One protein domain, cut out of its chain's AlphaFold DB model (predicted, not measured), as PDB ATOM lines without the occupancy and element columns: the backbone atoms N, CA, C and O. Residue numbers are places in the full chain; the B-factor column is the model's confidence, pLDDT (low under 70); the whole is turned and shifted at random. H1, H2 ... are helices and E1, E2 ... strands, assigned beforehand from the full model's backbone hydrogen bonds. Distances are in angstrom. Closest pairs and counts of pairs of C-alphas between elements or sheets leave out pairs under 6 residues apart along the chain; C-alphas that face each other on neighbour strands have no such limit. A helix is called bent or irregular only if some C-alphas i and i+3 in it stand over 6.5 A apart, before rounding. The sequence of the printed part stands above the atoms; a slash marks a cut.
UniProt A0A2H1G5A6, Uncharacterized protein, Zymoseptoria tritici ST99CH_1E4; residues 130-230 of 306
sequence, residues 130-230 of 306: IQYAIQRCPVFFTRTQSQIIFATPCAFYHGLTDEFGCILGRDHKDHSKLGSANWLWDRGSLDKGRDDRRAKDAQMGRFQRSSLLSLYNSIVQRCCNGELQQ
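Overview. This is residues 130 to 230 of the 306 residues of an uncharacterized protein of Zymoseptoria tritici ST99CH_1E4 (UniProt A0A2H1G5A6). A small sheet of three short strands sits in the middle, sandwiched between H4, which runs along one face, and H1, which runs along the other over E2 and E3. H3 comes in beside H1, reaching the sheet with its last residues, 204 to 207, while its other end, with little H2 near it, lies far out at the end of the long axis opposite H4. The printed part has 101 residues, with E1, E2, E3, H1, H2, H3 and H4 in that order along the chain, and its class is mixed, helices and strands. The sheet runs E1, E2, E3, with E1 and E2 parallel and E2 and E3 antiparallel. The whole is compact, with a radius of gyration of the C-alphas of 13.4 A and spans of 40 by 30 by 20 A.

Along the chain. Find C-alpha 130 at (-22.296, 2.242, -19.313); there E1 begins, residues 130 to 133. Next come E2, residues 147 to 151, 12.9 A long, and E3, residues 156 to 160, 13.3 A long. H1, residues 161 to 168, is 10.2 A long, and H2 holds residues 188 to 191. Look for C-alpha 195 at (-29.826, -25.628, -27.397), where H3 begins; it runs 20.1 A to residue 207. H3 is neither bent nor irregular, but only just: C-alphas 203 and 206 are 6.4 A apart. H4, residues 212 to 224, runs 18.1 A and ends at C-alpha 224, (-9.887, 1.260, -11.328).

Arrangement. Start at the sheet, where E2 is the inner strand. Between E1 and E2, N 131 and O 147 are 2.8 A apart, within hydrogen-bond range. In the hairpin E2 and E3, look at N 148 and O 159, 2.8 A apart. H4 is on the sheet at a height of 10.0 A, along the strands; its closest C-alphas to E3 are those of Leu 215 and His 158, 7.0 A. H1 is on the opposite face, at a height of 10.4 A. H3 only grazes the sheet, and the C-alphas of Phe 207 and Tyr 157 are its closest to E3, 5.0 A. Just beyond it, residues 208 to 209 pair antiparallel with residues 156 to 157 of E3. With residues 200 to 204 alone H3 touches H1, opposite ways at a shallow tilt of 29 degrees; the closest C-alphas are those of Lys 200 and Ile 167, 6.0 A. H2 is close to H3 but not clearly touching, Leu 190 and Arg 198 having the closest C-alphas, 6.2 A. H1 and H4 are apart. Every O i to N i+4 pair is within hydrogen-bond range in H4, against 3 of 4 in H1 and 7 of 9 in H3; H2 is too short for such a pair.

Size, cuts and confidence. The C-alphas farthest apart are those of Lys 192 and Cys 224, 40.5 A. The printed part has no cut. Look for the long links at residues 134 to 146, E1 to E2, and 169 to 187, H1 to H2. The mean pLDDT of the printed part is 89.3, and you will find values under 70 at residues 191 to 195.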
ATOM      1  N   ILE A 130     -21.500   3.393 -19.734       95.12
ATOM      2  CA  ILE A 130     -22.296   2.242 -19.313       95.12
ATOM      3  C   ILE A 130     -23.583   2.211 -20.133       95.12
ATOM      4  O   ILE A 130     -24.419   3.109 -20.039       95.12
ATOM      5  N   GLN A 131     -23.760   1.160 -20.931       94.38
ATOM      6  CA  GLN A 131     -25.020   0.887 -21.610       94.38
ATOM      7  C   GLN A 131     -25.947   0.132 -20.657       94.38
ATOM      8  O   GLN A 131     -25.708  -1.028 -20.323       94.38
ATOM      9  N   TYR A 132     -27.012   0.795 -20.217       93.31
ATOM     10  CA  TYR A 132     -28.019   0.192 -19.354       93.31
ATOM     11  C   TYR A 132     -29.178  -0.348 -20.192       93.31
ATOM     12  O   TYR A 132     -29.924   0.412 -20.811       93.31
ATOM     13  N   ALA A 133     -29.327  -1.666 -20.212       91.62
ATOM     14  CA  ALA A 133     -30.339  -2.363 -20.982       91.62
ATOM     15  C   ALA A 133     -31.437  -2.911 -20.067       91.62
ATOM     16  O   ALA A 133     -31.204  -3.794 -19.236       91.62
ATOM     17  N   ILE A 134     -32.651  -2.408 -20.284       85.69
ATOM     18  CA  ILE A 134     -33.893  -3.014 -19.797       85.69
ATOM     19  C   ILE A 134     -34.512  -3.873 -20.905       85.69
ATOM     20  O   ILE A 134     -34.023  -3.890 -22.037       85.69
ATOM     21  N   GLN A 135     -35.566  -4.623 -20.585       83.94
ATOM     22  CA  GLN A 135     -36.179  -5.588 -21.500       83.94
ATOM     23  C   GLN A 135     -36.378  -5.010 -22.917       83.94
ATOM     24  O   GLN A 135     -37.040  -3.990 -23.094       83.94
ATOM     25  N   ARG A 136     -35.834  -5.699 -23.935       79.50
ATOM     26  CA  ARG A 136     -35.892  -5.327 -25.369       79.50
ATOM     27  C   ARG A 136     -35.180  -4.019 -25.752       79.50
ATOM     28  O   ARG A 136     -35.366  -3.551 -26.877       79.50
ATOM     29  N   CYS A 137     -34.343  -3.444 -24.894       83.88
ATOM     30  CA  CYS A 137     -33.468  -2.349 -25.303       83.88
ATOM     31  C   CYS A 137     -32.311  -2.875 -26.165       83.88
ATOM     32  O   CYS A 137     -31.646  -3.836 -25.768       83.88
ATOM     33  N   PRO A 138     -32.051  -2.271 -27.339       88.06
ATOM     34  CA  PRO A 138     -30.886  -2.625 -28.131       88.06
ATOM     35  C   PRO A 138     -29.613  -2.214 -27.390       88.06
ATOM     36  O   PRO A 138     -29.541  -1.119 -26.833       88.06
ATOM     37  N   VAL A 139     -28.607  -3.082 -27.434       93.06
ATOM     38  CA  VAL A 139     -27.251  -2.774 -26.976       93.06
ATOM     39  C   VAL A 139     -26.360  -2.676 -28.200       93.06
ATOM     40  O   VAL A 139     -26.463  -3.500 -29.109       93.06
ATOM     41  N   PHE A 140     -25.523  -1.651 -28.247       92.00
ATOM     42  CA  PHE A 140     -24.717  -1.330 -29.413       92.00
ATOM     43  C   PHE A 140     -23.264  -1.732 -29.198       92.00
ATOM     44  O   PHE A 140     -22.729  -1.628 -28.095       92.00
ATOM     45  N   PHE A 141     -22.606  -2.142 -30.276       88.88
ATOM     46  CA  PHE A 141     -21.155  -2.169 -30.311       88.88
ATOM     47  C   PHE A 141     -20.633  -0.738 -30.297       88.88
ATOM     48  O   PHE A 141     -21.035   0.106 -31.102       88.88
ATOM     49  N   THR A 142     -19.710  -0.474 -29.387       83.69
ATOM     50  CA  THR A 142     -19.001   0.795 -29.285       83.69
ATOM     51  C   THR A 142     -17.584   0.626 -29.824       83.69
ATOM     52  O   THR A 142     -17.024  -0.465 -29.779       83.69
ATOM     53  N   ARG A 143     -17.007   1.700 -30.382       82.19
ATOM     54  CA  ARG A 143     -15.613   1.678 -30.867       82.19
ATOM     55  C   ARG A 143     -14.632   1.487 -29.713       82.19
ATOM     56  O   ARG A 143     -13.723   0.677 -29.812       82.19
ATOM     57  N   THR A 144     -14.851   2.231 -28.635       88.19
ATOM     58  CA  THR A 144     -14.166   2.047 -27.356       88.19
ATOM     59  C   THR A 144     -14.931   1.020 -26.545       88.19
ATOM     60  O   THR A 144     -16.164   1.018 -26.565       88.19
ATOM     61  N   GLN A 145     -14.225   0.159 -25.822       90.88
ATOM     62  CA  GLN A 145     -14.863  -0.804 -24.941       90.88
ATOM     63  C   GLN A 145     -15.742  -0.070 -23.917       90.88
ATOM     64  O   GLN A 145     -15.308   0.893 -23.286       90.88
ATOM     65  N   SER A 146     -17.001  -0.490 -23.794       93.38
ATOM     66  CA  SER A 146     -17.947   0.065 -22.823       93.38
ATOM     67  C   SER A 146     -18.481  -1.030 -21.913       93.38
ATOM     68  O   SER A 146     -18.503  -2.211 -22.283       93.38
ATOM     69  N   GLN A 147     -18.903  -0.630 -20.720       95.94
ATOM     70  CA  GLN A 147     -19.596  -1.516 -19.796       95.94
ATOM     71  C   GLN A 147     -21.054  -1.655 -20.229       95.94
ATOM     72  O   GLN A 147     -21.659  -0.726 -20.769       95.94
ATOM     73  N   ILE A 148     -21.636  -2.817 -19.975       96.69
ATOM     74  CA  ILE A 148     -23.036  -3.119 -20.255       96.69
ATOM     75  C   ILE A 148     -23.650  -3.699 -18.989       96.69
ATOM     76  O   ILE A 148     -23.072  -4.571 -18.338       96.69
ATOM     77  N   ILE A 149     -24.847  -3.221 -18.661       96.81
ATOM     78  CA  ILE A 149     -25.663  -3.736 -17.569       96.81
ATOM     79  C   ILE A 149     -26.989  -4.201 -18.154       96.81
ATOM     80  O   ILE A 149     -27.775  -3.383 -18.625       96.81
ATOM     81  N   PHE A 150     -27.264  -5.500 -18.074       95.81
ATOM     82  CA  PHE A 150     -28.618  -6.019 -18.253       95.81
ATOM     83  C   PHE A 150     -29.305  -6.088 -16.893       95.81
ATOM     84  O   PHE A 150     -28.900  -6.870 -16.030       95.81
ATOM     85  N   ALA A 151     -30.339  -5.275 -16.696       93.38
ATOM     86  CA  ALA A 151     -31.126  -5.276 -15.471       93.38
ATOM     87  C   ALA A 151     -32.362  -6.166 -15.643       93.38
ATOM     88  O   ALA A 151     -33.282  -5.844 -16.396       93.38
ATOM     89  N   THR A 152     -32.374  -7.307 -14.956       92.38
ATOM     90  CA  THR A 152     -33.509  -8.244 -14.936       92.38
ATOM     91  C   THR A 152     -34.217  -8.190 -13.585       92.38
ATOM     92  O   THR A 152     -33.623  -7.723 -12.614       92.38
ATOM     93  N   PRO A 153     -35.445  -8.727 -13.458       88.62
ATOM     94  CA  PRO A 153     -36.141  -8.761 -12.174       88.62
ATOM     95  C   PRO A 153     -35.392  -9.510 -11.064       88.62
ATOM     96  O   PRO A 153     -35.668  -9.276  -9.896       88.62
ATOM     97  N   CYS A 154     -34.472 -10.419 -11.397       88.88
ATOM     98  CA  CYS A 154     -33.815 -11.278 -10.408       88.88
ATOM     99  C   CYS A 154     -32.315 -11.003 -10.251       88.88
ATOM    100  O   CYS A 154     -31.726 -11.403  -9.250       88.88
ATOM    101  N   ALA A 155     -31.674 -10.379 -11.241       93.12
ATOM    102  CA  ALA A 155     -30.235 -10.149 -11.236       93.12
ATOM    103  C   ALA A 155     -29.821  -9.005 -12.170       93.12
ATOM    104  O   ALA A 155     -30.515  -8.691 -13.140       93.12
ATOM    105  N   PHE A 156     -28.637  -8.456 -11.922       95.00
ATOM    106  CA  PHE A 156     -27.912  -7.665 -12.909       95.00
ATOM    107  C   PHE A 156     -26.899  -8.558 -13.621       95.00
ATOM    108  O   PHE A 156     -26.256  -9.382 -12.977       95.00
ATOM    109  N   TYR A 157     -26.716  -8.386 -14.924       97.19
ATOM    110  CA  TYR A 157     -25.585  -8.972 -15.642       97.19
ATOM    111  C   TYR A 157     -24.669  -7.844 -16.075       97.19
ATOM    112  O   TYR A 157     -25.096  -6.964 -16.820       97.19
ATOM    113  N   HIS A 158     -23.437  -7.863 -15.578       97.62
ATOM    114  CA  HIS A 158     -22.462  -6.806 -15.793       97.62
ATOM    115  C   HIS A 158     -21.204  -7.353 -16.460       97.62
ATOM    116  O   HIS A 158     -20.559  -8.260 -15.932       97.62
ATOM    117  N   GLY A 159     -20.856  -6.771 -17.601       96.56
ATOM    118  CA  GLY A 159     -19.701  -7.154 -18.401       96.56
ATOM    119  C   GLY A 159     -19.350  -6.079 -19.421       96.56
ATOM    120  O   GLY A 159     -19.978  -5.020 -19.476       96.56
ATOM    121  N   LEU A 160     -18.330  -6.353 -20.219       95.25
ATOM    122  CA  LEU A 160     -17.845  -5.469 -21.270       95.25
ATOM    123  C   LEU A 160     -18.511  -5.786 -22.614       95.25
ATOM    124  O   LEU A 160     -19.053  -6.871 -22.836       95.25
ATOM    125  N   THR A 161     -18.428  -4.829 -23.536       94.56
ATOM    126  CA  THR A 161     -18.977  -4.959 -24.897       94.56
ATOM    127  C   THR A 161     -18.468  -6.202 -25.619       94.56
ATOM    128  O   THR A 161     -19.273  -6.935 -26.189       94.56
ATOM    129  N   ASP A 162     -17.171  -6.495 -25.540       93.88
ATOM    130  CA  ASP A 162     -16.590  -7.658 -26.223       93.88
ATOM    131  C   ASP A 162     -16.955  -8.976 -25.537       93.88
ATOM    132  O   ASP A 162     -17.231  -9.968 -26.208       93.88
ATOM    133  N   GLU A 163     -17.033  -8.980 -24.203       95.62
ATOM    134  CA  GLU A 163     -17.429 -10.157 -23.426       95.62
ATOM    135  C   GLU A 163     -18.844 -10.612 -23.802       95.62
ATOM    136  O   GLU A 163     -19.073 -11.796 -24.066       95.62
ATOM    137  N   PHE A 164     -19.783  -9.666 -23.894       95.81
ATOM    138  CA  PHE A 164     -21.128  -9.959 -24.379       95.81
ATOM    139  C   PHE A 164     -21.183 -10.152 -25.895       95.81
ATOM    140  O   PHE A 164     -22.004 -10.939 -26.361       95.81
ATOM    141  N   GLY A 165     -20.288  -9.528 -26.663       94.75
ATOM    142  CA  GLY A 165     -20.121  -9.772 -28.096       94.75
ATOM    143  C   GLY A 165     -19.788 -11.226 -28.418       94.75
ATOM    144  O   GLY A 165     -20.390 -11.797 -29.325       94.75
ATOM    145  N   CYS A 166     -18.915 -11.854 -27.631       94.88
ATOM    146  CA  CYS A 166     -18.562 -13.268 -27.777       94.88
ATOM    147  C   CYS A 166     -19.732 -14.220 -27.487       94.88
ATOM    148  O   CYS A 166     -19.795 -15.299 -28.067       94.88
ATOM    149  N   ILE A 167     -20.659 -13.835 -26.602       95.44
ATOM    150  CA  ILE A 167     -21.811 -14.672 -26.230       95.44
ATOM    151  C   ILE A 167     -22.982 -14.442 -27.182       95.44
ATOM    152  O   ILE A 167     -23.576 -15.381 -27.703       95.44
ATOM    153  N   LEU A 168     -23.365 -13.182 -27.372       93.56
ATOM    154  CA  LEU A 168     -24.586 -12.807 -28.078       93.56
ATOM    155  C   LEU A 168     -24.371 -12.723 -29.591       93.56
ATOM    156  O   LEU A 168     -25.330 -12.869 -30.349       93.56
ATOM    157  N   GLY A 169     -23.128 -12.513 -30.030       93.44
ATOM    158  CA  GLY A 169     -22.805 -12.202 -31.414       93.44
ATOM    159  C   GLY A 169     -23.335 -10.830 -31.836       93.44
ATOM    160  O   GLY A 169     -23.749 -10.003 -31.020       93.44
ATOM    161  N   ARG A 170     -23.328 -10.589 -33.148       93.19
ATOM    162  CA  ARG A 170     -23.955  -9.409 -33.758       93.19
ATOM    163  C   ARG A 170     -25.407  -9.703 -34.099       93.19
ATOM    164  O   ARG A 170     -25.747 -10.831 -34.453       93.19
ATOM    165  N   ASP A 171     -26.245  -8.676 -34.051       91.56
ATOM    166  CA  ASP A 171     -27.588  -8.780 -34.603       91.56
ATOM    167  C   ASP A 171     -27.520  -9.018 -36.124       91.56
ATOM    168  O   ASP A 171     -26.669  -8.472 -36.836       91.56
ATOM    169  N   HIS A 172     -28.408  -9.886 -36.616       88.38
ATOM    170  CA  HIS A 172     -28.427 -10.299 -38.020       88.38
ATOM    171  C   HIS A 172     -28.965  -9.215 -38.960       88.38
ATOM    172  O   HIS A 172     -28.665  -9.248 -40.148       88.38
ATOM    173  N   LYS A 173     -29.789  -8.292 -38.450       89.88
ATOM    174  CA  LYS A 173     -30.372  -7.193 -39.230       89.88
ATOM    175  C   LYS A 173     -29.534  -5.926 -39.119       89.88
ATOM    176  O   LYS A 173     -29.510  -5.137 -40.056       89.88
ATOM    177  N   ASP A 174     -28.878  -5.724 -37.982       90.19
ATOM    178  CA  ASP A 174     -28.082  -4.535 -37.708       90.19
ATOM    179  C   ASP A 174     -26.765  -4.892 -37.011       90.19
ATOM    180  O   ASP A 174     -26.688  -5.033 -35.793       90.19
ATOM    181  N   HIS A 175     -25.688  -4.969 -37.790       89.88
ATOM    182  CA  HIS A 175     -24.363  -5.328 -37.285       89.88
ATOM    183  C   HIS A 175     -23.755  -4.318 -36.300       89.88
ATOM    184  O   HIS A 175     -22.716  -4.617 -35.707       89.88
ATOM    185  N   SER A 176     -24.374  -3.146 -36.111       91.12
ATOM    186  CA  SER A 176     -23.997  -2.208 -35.048       91.12
ATOM    187  C   SER A 176     -24.524  -2.620 -33.671       91.12
ATOM    188  O   SER A 176     -24.097  -2.053 -32.667       91.12
ATOM    189  N   LYS A 177     -25.418  -3.612 -33.597       93.44
ATOM    190  CA  LYS A 177     -26.045  -4.088 -32.361       93.44
ATOM    191  C   LYS A 177     -25.526  -5.458 -31.947       93.44
ATOM    192  O   LYS A 177     -25.182  -6.299 -32.781       93.44
ATOM    193  N   LEU A 178     -25.513  -5.684 -30.640       92.50
ATOM    194  CA  LEU A 178     -25.393  -7.018 -30.071       92.50
ATOM    195  C   LEU A 178     -26.647  -7.834 -30.378       92.50
ATOM    196  O   LEU A 178     -27.756  -7.296 -30.466       92.50
ATOM    197  N   GLY A 179     -26.462  -9.148 -30.498       90.94
ATOM    198  CA  GLY A 179     -27.567 -10.092 -30.554       90.94
ATOM    199  C   GLY A 179     -28.498  -9.935 -29.347       90.94
ATOM    200  O   GLY A 179     -28.091  -9.536 -28.255       90.94
ATOM    201  N   SER A 180     -29.780 -10.230 -29.544       88.75
ATOM    202  CA  SER A 180     -30.780 -10.095 -28.482       88.75
ATOM    203  C   SER A 180     -30.484 -11.026 -27.306       88.75
ATOM    204  O   SER A 180     -30.214 -12.197 -27.534       88.75
ATOM    205  N   ALA A 181     -30.643 -10.535 -26.073       91.12
ATOM    206  CA  ALA A 181     -30.585 -11.320 -24.835       91.12
ATOM    207  C   ALA A 181     -31.962 -11.438 -24.144       91.12
ATOM    208  O   ALA A 181     -32.061 -11.530 -22.924       91.12
ATOM    209  N   ASN A 182     -33.062 -11.399 -24.910       89.00
ATOM    210  CA  ASN A 182     -34.425 -11.302 -24.359       89.00
ATOM    211  C   ASN A 182     -34.808 -12.437 -23.386       89.00
ATOM    212  O   ASN A 182     -35.691 -12.238 -22.552       89.00
ATOM    213  N   TRP A 183     -34.166 -13.607 -23.474       89.38
ATOM    214  CA  TRP A 183     -34.411 -14.738 -22.569       89.38
ATOM    215  C   TRP A 183     -34.029 -14.447 -21.112       89.38
ATOM    216  O   TRP A 183     -34.567 -15.086 -20.217       89.38
ATOM    217  N   LEU A 184     -33.183 -13.444 -20.855       90.88
ATOM    218  CA  LEU A 184     -32.828 -13.032 -19.494       90.88
ATOM    219  C   LEU A 184     -34.036 -12.507 -18.692       90.88
ATOM    220  O   LEU A 184     -34.022 -12.555 -17.464       90.88
ATOM    221  N   TRP A 185     -35.086 -12.024 -19.367       90.25
ATOM    222  CA  TRP A 185     -36.319 -11.524 -18.737       90.25
ATOM    223  C   TRP A 185     -37.484 -12.515 -18.786       90.25
ATOM    224  O   TRP A 185     -38.489 -12.300 -18.114       90.25
ATOM    225  N   ASP A 186     -37.373 -13.581 -19.578       84.81
ATOM    226  CA  ASP A 186     -38.408 -14.601 -19.732       84.81
ATOM    227  C   ASP A 186     -37.757 -15.984 -19.728       84.81
ATOM    228  O   ASP A 186     -37.360 -16.507 -20.773       84.81
ATOM    229  N   ARG A 187     -37.650 -16.592 -18.541       70.81
ATOM    230  CA  ARG A 187     -37.071 -17.936 -18.394       70.81
ATOM    231  C   ARG A 187     -37.862 -19.001 -19.153       70.81
ATOM    232  O   ARG A 187     -37.253 -19.945 -19.642       70.81
ATOM    233  N   GLY A 188     -39.168 -18.816 -19.362       71.06
ATOM    234  CA  GLY A 188     -39.969 -19.716 -20.202       71.06
ATOM    235  C   GLY A 188     -39.533 -19.716 -21.675       71.06
ATOM    236  O   GLY A 188     -39.849 -20.640 -22.424       71.06
ATOM    237  N   SER A 189     -38.766 -18.708 -22.102       73.06
ATOM    238  CA  SER A 189     -38.144 -18.629 -23.430       73.06
ATOM    239  C   SER A 189     -36.907 -19.525 -23.583       73.06
ATOM    240  O   SER A 189     -36.519 -19.833 -24.718       73.06
ATOM    241  N   LEU A 190     -36.289 -19.959 -22.475       74.00
ATOM    242  CA  LEU A 190     -35.174 -20.915 -22.485       74.00
ATOM    243  C   LEU A 190     -35.648 -22.321 -22.859       74.00
ATOM    244  O   LEU A 190     -34.940 -23.037 -23.563       74.00
ATOM    245  N   ASP A 191     -36.862 -22.686 -22.446       64.06
ATOM    246  CA  ASP A 191     -37.459 -24.002 -22.710       64.06
ATOM    247  C   ASP A 191     -38.055 -24.123 -24.113       64.06
ATOM    248  O   ASP A 191     -38.212 -25.218 -24.640       64.06
ATOM    249  N   LYS A 192     -38.339 -22.984 -24.752       64.56
ATOM    250  CA  LYS A 192     -38.797 -22.899 -26.149       64.56
ATOM    251  C   LYS A 192     -37.647 -22.674 -27.141       64.56
ATOM    252  O   LYS A 192     -37.885 -22.487 -28.334       64.56
ATOM    253  N   GLY A 193     -36.413 -22.580 -26.648       58.38
ATOM    254  CA  GLY A 193     -35.227 -22.233 -27.425       58.38
ATOM    255  C   GLY A 193     -34.507 -23.442 -28.020       58.38
ATOM    256  O   GLY A 193     -34.582 -24.543 -27.493       58.38
ATOM    257  N   ARG A 194     -33.747 -23.209 -29.100       63.47
ATOM    258  CA  ARG A 194     -32.684 -24.122 -29.558       63.47
ATOM    259  C   ARG A 194     -31.604 -24.225 -28.468       63.47
ATOM    260  O   ARG A 194     -31.398 -23.234 -27.760       63.47
ATOM    261  N   ASP A 195     -30.883 -25.345 -28.394       65.94
ATOM    262  CA  ASP A 195     -29.826 -25.628 -27.397       65.94
ATOM    263  C   ASP A 195     -28.823 -24.472 -27.186       65.94
ATOM    264  O   ASP A 195     -28.350 -24.229 -26.075       65.94
ATOM    265  N   ASP A 196     -28.589 -23.675 -28.232       83.44
ATOM    266  CA  ASP A 196     -27.770 -22.457 -28.225       83.44
ATOM    267  C   ASP A 196     -28.169 -21.428 -27.140       83.44
ATOM    268  O   ASP A 196     -27.306 -20.797 -26.531       83.44
ATOM    269  N   ARG A 197     -29.464 -21.268 -26.815       87.38
ATOM    270  CA  ARG A 197     -29.888 -20.303 -25.776       87.38
ATOM    271  C   ARG A 197     -29.496 -20.740 -24.372       87.38
ATOM    272  O   ARG A 197     -29.095 -19.896 -23.577       87.38
ATOM    273  N   ARG A 198     -29.596 -22.037 -24.071       87.19
ATOM    274  CA  ARG A 198     -29.195 -22.584 -22.766       87.19
ATOM    275  C   ARG A 198     -27.683 -22.482 -22.586       87.19
ATOM    276  O   ARG A 198     -27.223 -22.096 -21.517       87.19
ATOM    277  N   ALA A 199     -26.922 -22.738 -23.652       90.38
ATOM    278  CA  ALA A 199     -25.477 -22.531 -23.652       90.38
ATOM    279  C   ALA A 199     -25.108 -21.058 -23.396       90.38
ATOM    280  O   ALA A 199     -24.258 -20.776 -22.551       90.38
ATOM    281  N   LYS A 200     -25.777 -20.110 -24.066       92.75
ATOM    282  CA  LYS A 200     -25.572 -18.670 -23.840       92.75
ATOM    283  C   LYS A 200     -25.953 -18.240 -22.427       92.75
ATOM    284  O   LYS A 200     -25.200 -17.497 -21.814       92.75
ATOM    285  N   ASP A 201     -27.074 -18.719 -21.891       91.94
ATOM    286  CA  ASP A 201     -27.497 -18.436 -20.512       91.94
ATOM    287  C   ASP A 201     -26.458 -18.918 -19.486       91.94
ATOM    288  O   ASP A 201     -26.021 -18.149 -18.630       91.94
ATOM    289  N   ALA A 202     -25.945 -20.142 -19.656       92.75
ATOM    290  CA  ALA A 202     -24.858 -20.665 -18.830       92.75
ATOM    291  C   ALA A 202     -23.588 -19.795 -18.920       92.75
ATOM    292  O   ALA A 202     -22.971 -19.484 -17.900       92.75
ATOM    293  N   GLN A 203     -23.220 -19.334 -20.122       95.19
ATOM    294  CA  GLN A 203     -22.085 -18.421 -20.312       95.19
ATOM    295  C   GLN A 203     -22.324 -17.024 -19.726       95.19
ATOM    296  O   GLN A 203     -21.362 -16.374 -19.310       95.19
ATOM    297  N   MET A 204     -23.572 -16.548 -19.688       95.06
ATOM    298  CA  MET A 204     -23.950 -15.275 -19.069       95.06
ATOM    299  C   MET A 204     -23.851 -15.330 -17.541       95.06
ATOM    300  O   MET A 204     -23.575 -14.303 -16.920       95.06
ATOM    301  N   GLY A 205     -24.011 -16.512 -16.933       95.00
ATOM    302  CA  GLY A 205     -23.995 -16.707 -15.479       95.00
ATOM    303  C   GLY A 205     -22.765 -16.123 -14.768       95.00
ATOM    304  O   GLY A 205     -22.892 -15.563 -13.683       95.00
ATOM    305  N   ARG A 206     -21.582 -16.127 -15.402       96.06
ATOM    306  CA  ARG A 206     -20.354 -15.515 -14.834       96.06
ATOM    307  C   ARG A 206     -20.433 -13.991 -14.652       96.06
ATOM    308  O   ARG A 206     -19.723 -13.412 -13.828       96.06
ATOM    309  N   PHE A 207     -21.313 -13.331 -15.399       97.25
ATOM    310  CA  PHE A 207     -21.542 -11.886 -15.328       97.25
ATOM    311  C   PHE A 207     -22.651 -11.511 -14.345       97.25
ATOM    312  O   PHE A 207     -22.911 -10.327 -14.139       97.25
ATOM    313  N   GLN A 208     -23.303 -12.496 -13.723       96.81
ATOM    314  CA  GLN A 208     -24.419 -12.268 -12.819       96.81
ATOM    315  C   GLN A 208     -23.970 -11.576 -11.524       96.81
ATOM    316  O   GLN A 208     -22.944 -11.905 -10.927       96.81
ATOM    317  N   ARG A 209     -24.771 -10.615 -11.076       95.31
ATOM    318  CA  ARG A 209     -24.631  -9.842  -9.844       95.31
ATOM    319  C   ARG A 209     -25.984  -9.848  -9.139       95.31
ATOM    320  O   ARG A 209     -26.994  -9.420  -9.700       95.31
ATOM    321  N   SER A 210     -26.010 -10.394  -7.930       90.94
ATOM    322  CA  SER A 210     -27.235 -10.636  -7.154       90.94
ATOM    323  C   SER A 210     -27.661  -9.449  -6.291       90.94
ATOM    324  O   SER A 210     -28.721  -9.490  -5.678       90.94
ATOM    325  N   SER A 211     -26.850  -8.395  -6.226       90.88
ATOM    326  CA  SER A 211     -27.150  -7.196  -5.443       90.88
ATOM    327  C   SER A 211     -26.568  -5.941  -6.074       90.88
ATOM    328  O   SER A 211     -25.598  -5.996  -6.839       90.88
ATOM    329  N   LEU A 212     -27.115  -4.789  -5.690       90.75
ATOM    330  CA  LEU A 212     -26.613  -3.488  -6.121       90.75
ATOM    331  C   LEU A 212     -25.167  -3.236  -5.672       90.75
ATOM    332  O   LEU A 212     -24.370  -2.699  -6.433       90.75
ATOM    333  N   LEU A 213     -24.804  -3.698  -4.471       91.94
ATOM    334  CA  LEU A 213     -23.433  -3.615  -3.965       91.94
ATOM    335  C   LEU A 213     -22.466  -4.463  -4.802       91.94
ATOM    336  O   LEU A 213     -21.373  -4.004  -5.128       91.94
ATOM    337  N   SER A 214     -22.867  -5.678  -5.193       93.62
ATOM    338  CA  SER A 214     -22.039  -6.524  -6.066       93.62
ATOM    339  C   SER A 214     -21.871  -5.924  -7.466       93.62
ATOM    340  O   SER A 214     -20.793  -6.027  -8.052       93.62
ATOM    341  N   LEU A 215     -22.905  -5.248  -7.977       95.31
ATOM    342  CA  LEU A 215     -22.839  -4.487  -9.220       95.31
ATOM    343  C   LEU A 215     -21.869  -3.304  -9.091       95.31
ATOM    344  O   LEU A 215     -20.957  -3.194  -9.905       95.31
ATOM    345  N   TYR A 216     -22.016  -2.477  -8.049       95.25
ATOM    346  CA  TYR A 216     -21.128  -1.344  -7.764       95.25
ATOM    347  C   TYR A 216     -19.659  -1.775  -7.700       95.25
ATOM    348  O   TYR A 216     -18.831  -1.237  -8.434       95.25
ATOM    349  N   ASN A 217     -19.350  -2.791  -6.887       94.81
ATOM    350  CA  ASN A 217     -17.986  -3.300  -6.743       94.81
ATOM    351  C   ASN A 217     -17.427  -3.755  -8.094       94.81
ATOM    352  O   ASN A 217     -16.285  -3.452  -8.426       94.81
ATOM    353  N   SER A 218     -18.249  -4.440  -8.895       95.81
ATOM    354  CA  SER A 218     -17.839  -4.903 -10.215       95.81
ATOM    355  C   SER A 218     -17.570  -3.752 -11.185       95.81
ATOM    356  O   SER A 218     -16.646  -3.877 -11.977       95.81
ATOM    357  N   ILE A 219     -18.346  -2.665 -11.150       95.69
ATOM    358  CA  ILE A 219     -18.121  -1.488 -12.006       95.69
ATOM    359  C   ILE A 219     -16.828  -0.780 -11.601       95.69
ATOM    360  O   ILE A 219     -15.951  -0.556 -12.434       95.69
ATOM    361  N   VAL A 220     -16.676  -0.473 -10.309       93.31
ATOM    362  CA  VAL A 220     -15.493   0.230  -9.794       93.31
ATOM    363  C   VAL A 220     -14.224  -0.572 -10.060       93.31
ATOM    364  O   VAL A 220     -13.240  -0.004 -10.523       93.31
ATOM    365  N   GLN A 221     -14.255  -1.891  -9.859       93.06
ATOM    366  CA  GLN A 221     -13.120  -2.764 -10.157       93.06
ATOM    367  C   GLN A 221     -12.668  -2.639 -11.621       93.06
ATOM    368  O   GLN A 221     -11.479  -2.457 -11.873       93.06
ATOM    369  N   ARG A 222     -13.601  -2.675 -12.585       92.00
ATOM    370  CA  ARG A 222     -13.279  -2.548 -14.019       92.00
ATOM    371  C   ARG A 222     -12.687  -1.176 -14.356       92.00
ATOM    372  O   ARG A 222     -11.757  -1.097 -15.154       92.00
ATOM    373  N   CYS A 223     -13.200  -0.109 -13.744       90.44
ATOM    374  CA  CYS A 223     -12.698   1.247 -13.967       90.44
ATOM    375  C   CYS A 223     -11.324   1.488 -13.316       90.44
ATOM    376  O   CYS A 223     -10.483   2.169 -13.893       90.44
ATOM    377  N   CYS A 224     -11.086   0.958 -12.114       86.06
ATOM    378  CA  CYS A 224      -9.887   1.260 -11.328       86.06
ATOM    379  C   CYS A 224      -8.696   0.342 -11.629       86.06
ATOM    380  O   CYS A 224      -7.557   0.773 -11.468       86.06
ATOM    381  N   ASN A 225      -8.924  -0.891 -12.088       84.00
ATOM    382  CA  ASN A 225      -7.843  -1.847 -12.361       84.00
ATOM    383  C   ASN A 225      -7.128  -1.615 -13.705       84.00
ATOM    384  O   ASN A 225      -6.287  -2.421 -14.096       84.00
ATOM    385  N   GLY A 226      -7.479  -0.558 -14.444       77.50
ATOM    386  CA  GLY A 226      -6.940  -0.302 -15.784       77.50
ATOM    387  C   GLY A 226      -7.433  -1.283 -16.854       77.50
ATOM    388  O   GLY A 226      -6.939  -1.253 -17.976       77.50
ATOM    389  N   GLU A 227      -8.414  -2.133 -16.529       82.25
ATOM    390  CA  GLU A 227      -9.051  -3.049 -17.487       82.25
ATOM    391  C   GLU A 227      -9.840  -2.293 -18.561       82.25
ATOM    392  O   GLU A 227     -10.013  -2.795 -19.668       82.25
ATOM    393  N   LEU A 228     -10.318  -1.090 -18.232       89.31
ATOM    394  CA  LEU A 228     -11.121  -0.262 -19.114       89.31
ATOM    395  C   LEU A 228     -10.447   1.090 -19.345       89.31
ATOM    396  O   LEU A 228     -10.121   1.805 -18.398       89.31
ATOM    397  N   GLN A 229     -10.288   1.468 -20.611       90.38
ATOM    398  CA  GLN A 229      -9.903   2.833 -20.968       90.38
ATOM    399  C   GLN A 229     -11.095   3.782 -20.809       90.38
ATOM    400  O   GLN A 229     -12.248   3.393 -21.024       90.38
ATOM    401  N   GLN A 230     -10.819   5.040 -20.453       90.62
ATOM    402  CA  GLN A 230     -11.855   6.071 -20.423       90.62
ATOM    403  C   GLN A 230     -12.536   6.164 -21.794       90.62
ATOM    404  O   GLN A 230     -11.883   6.102 -22.837       90.62
TER     405      GLN A 230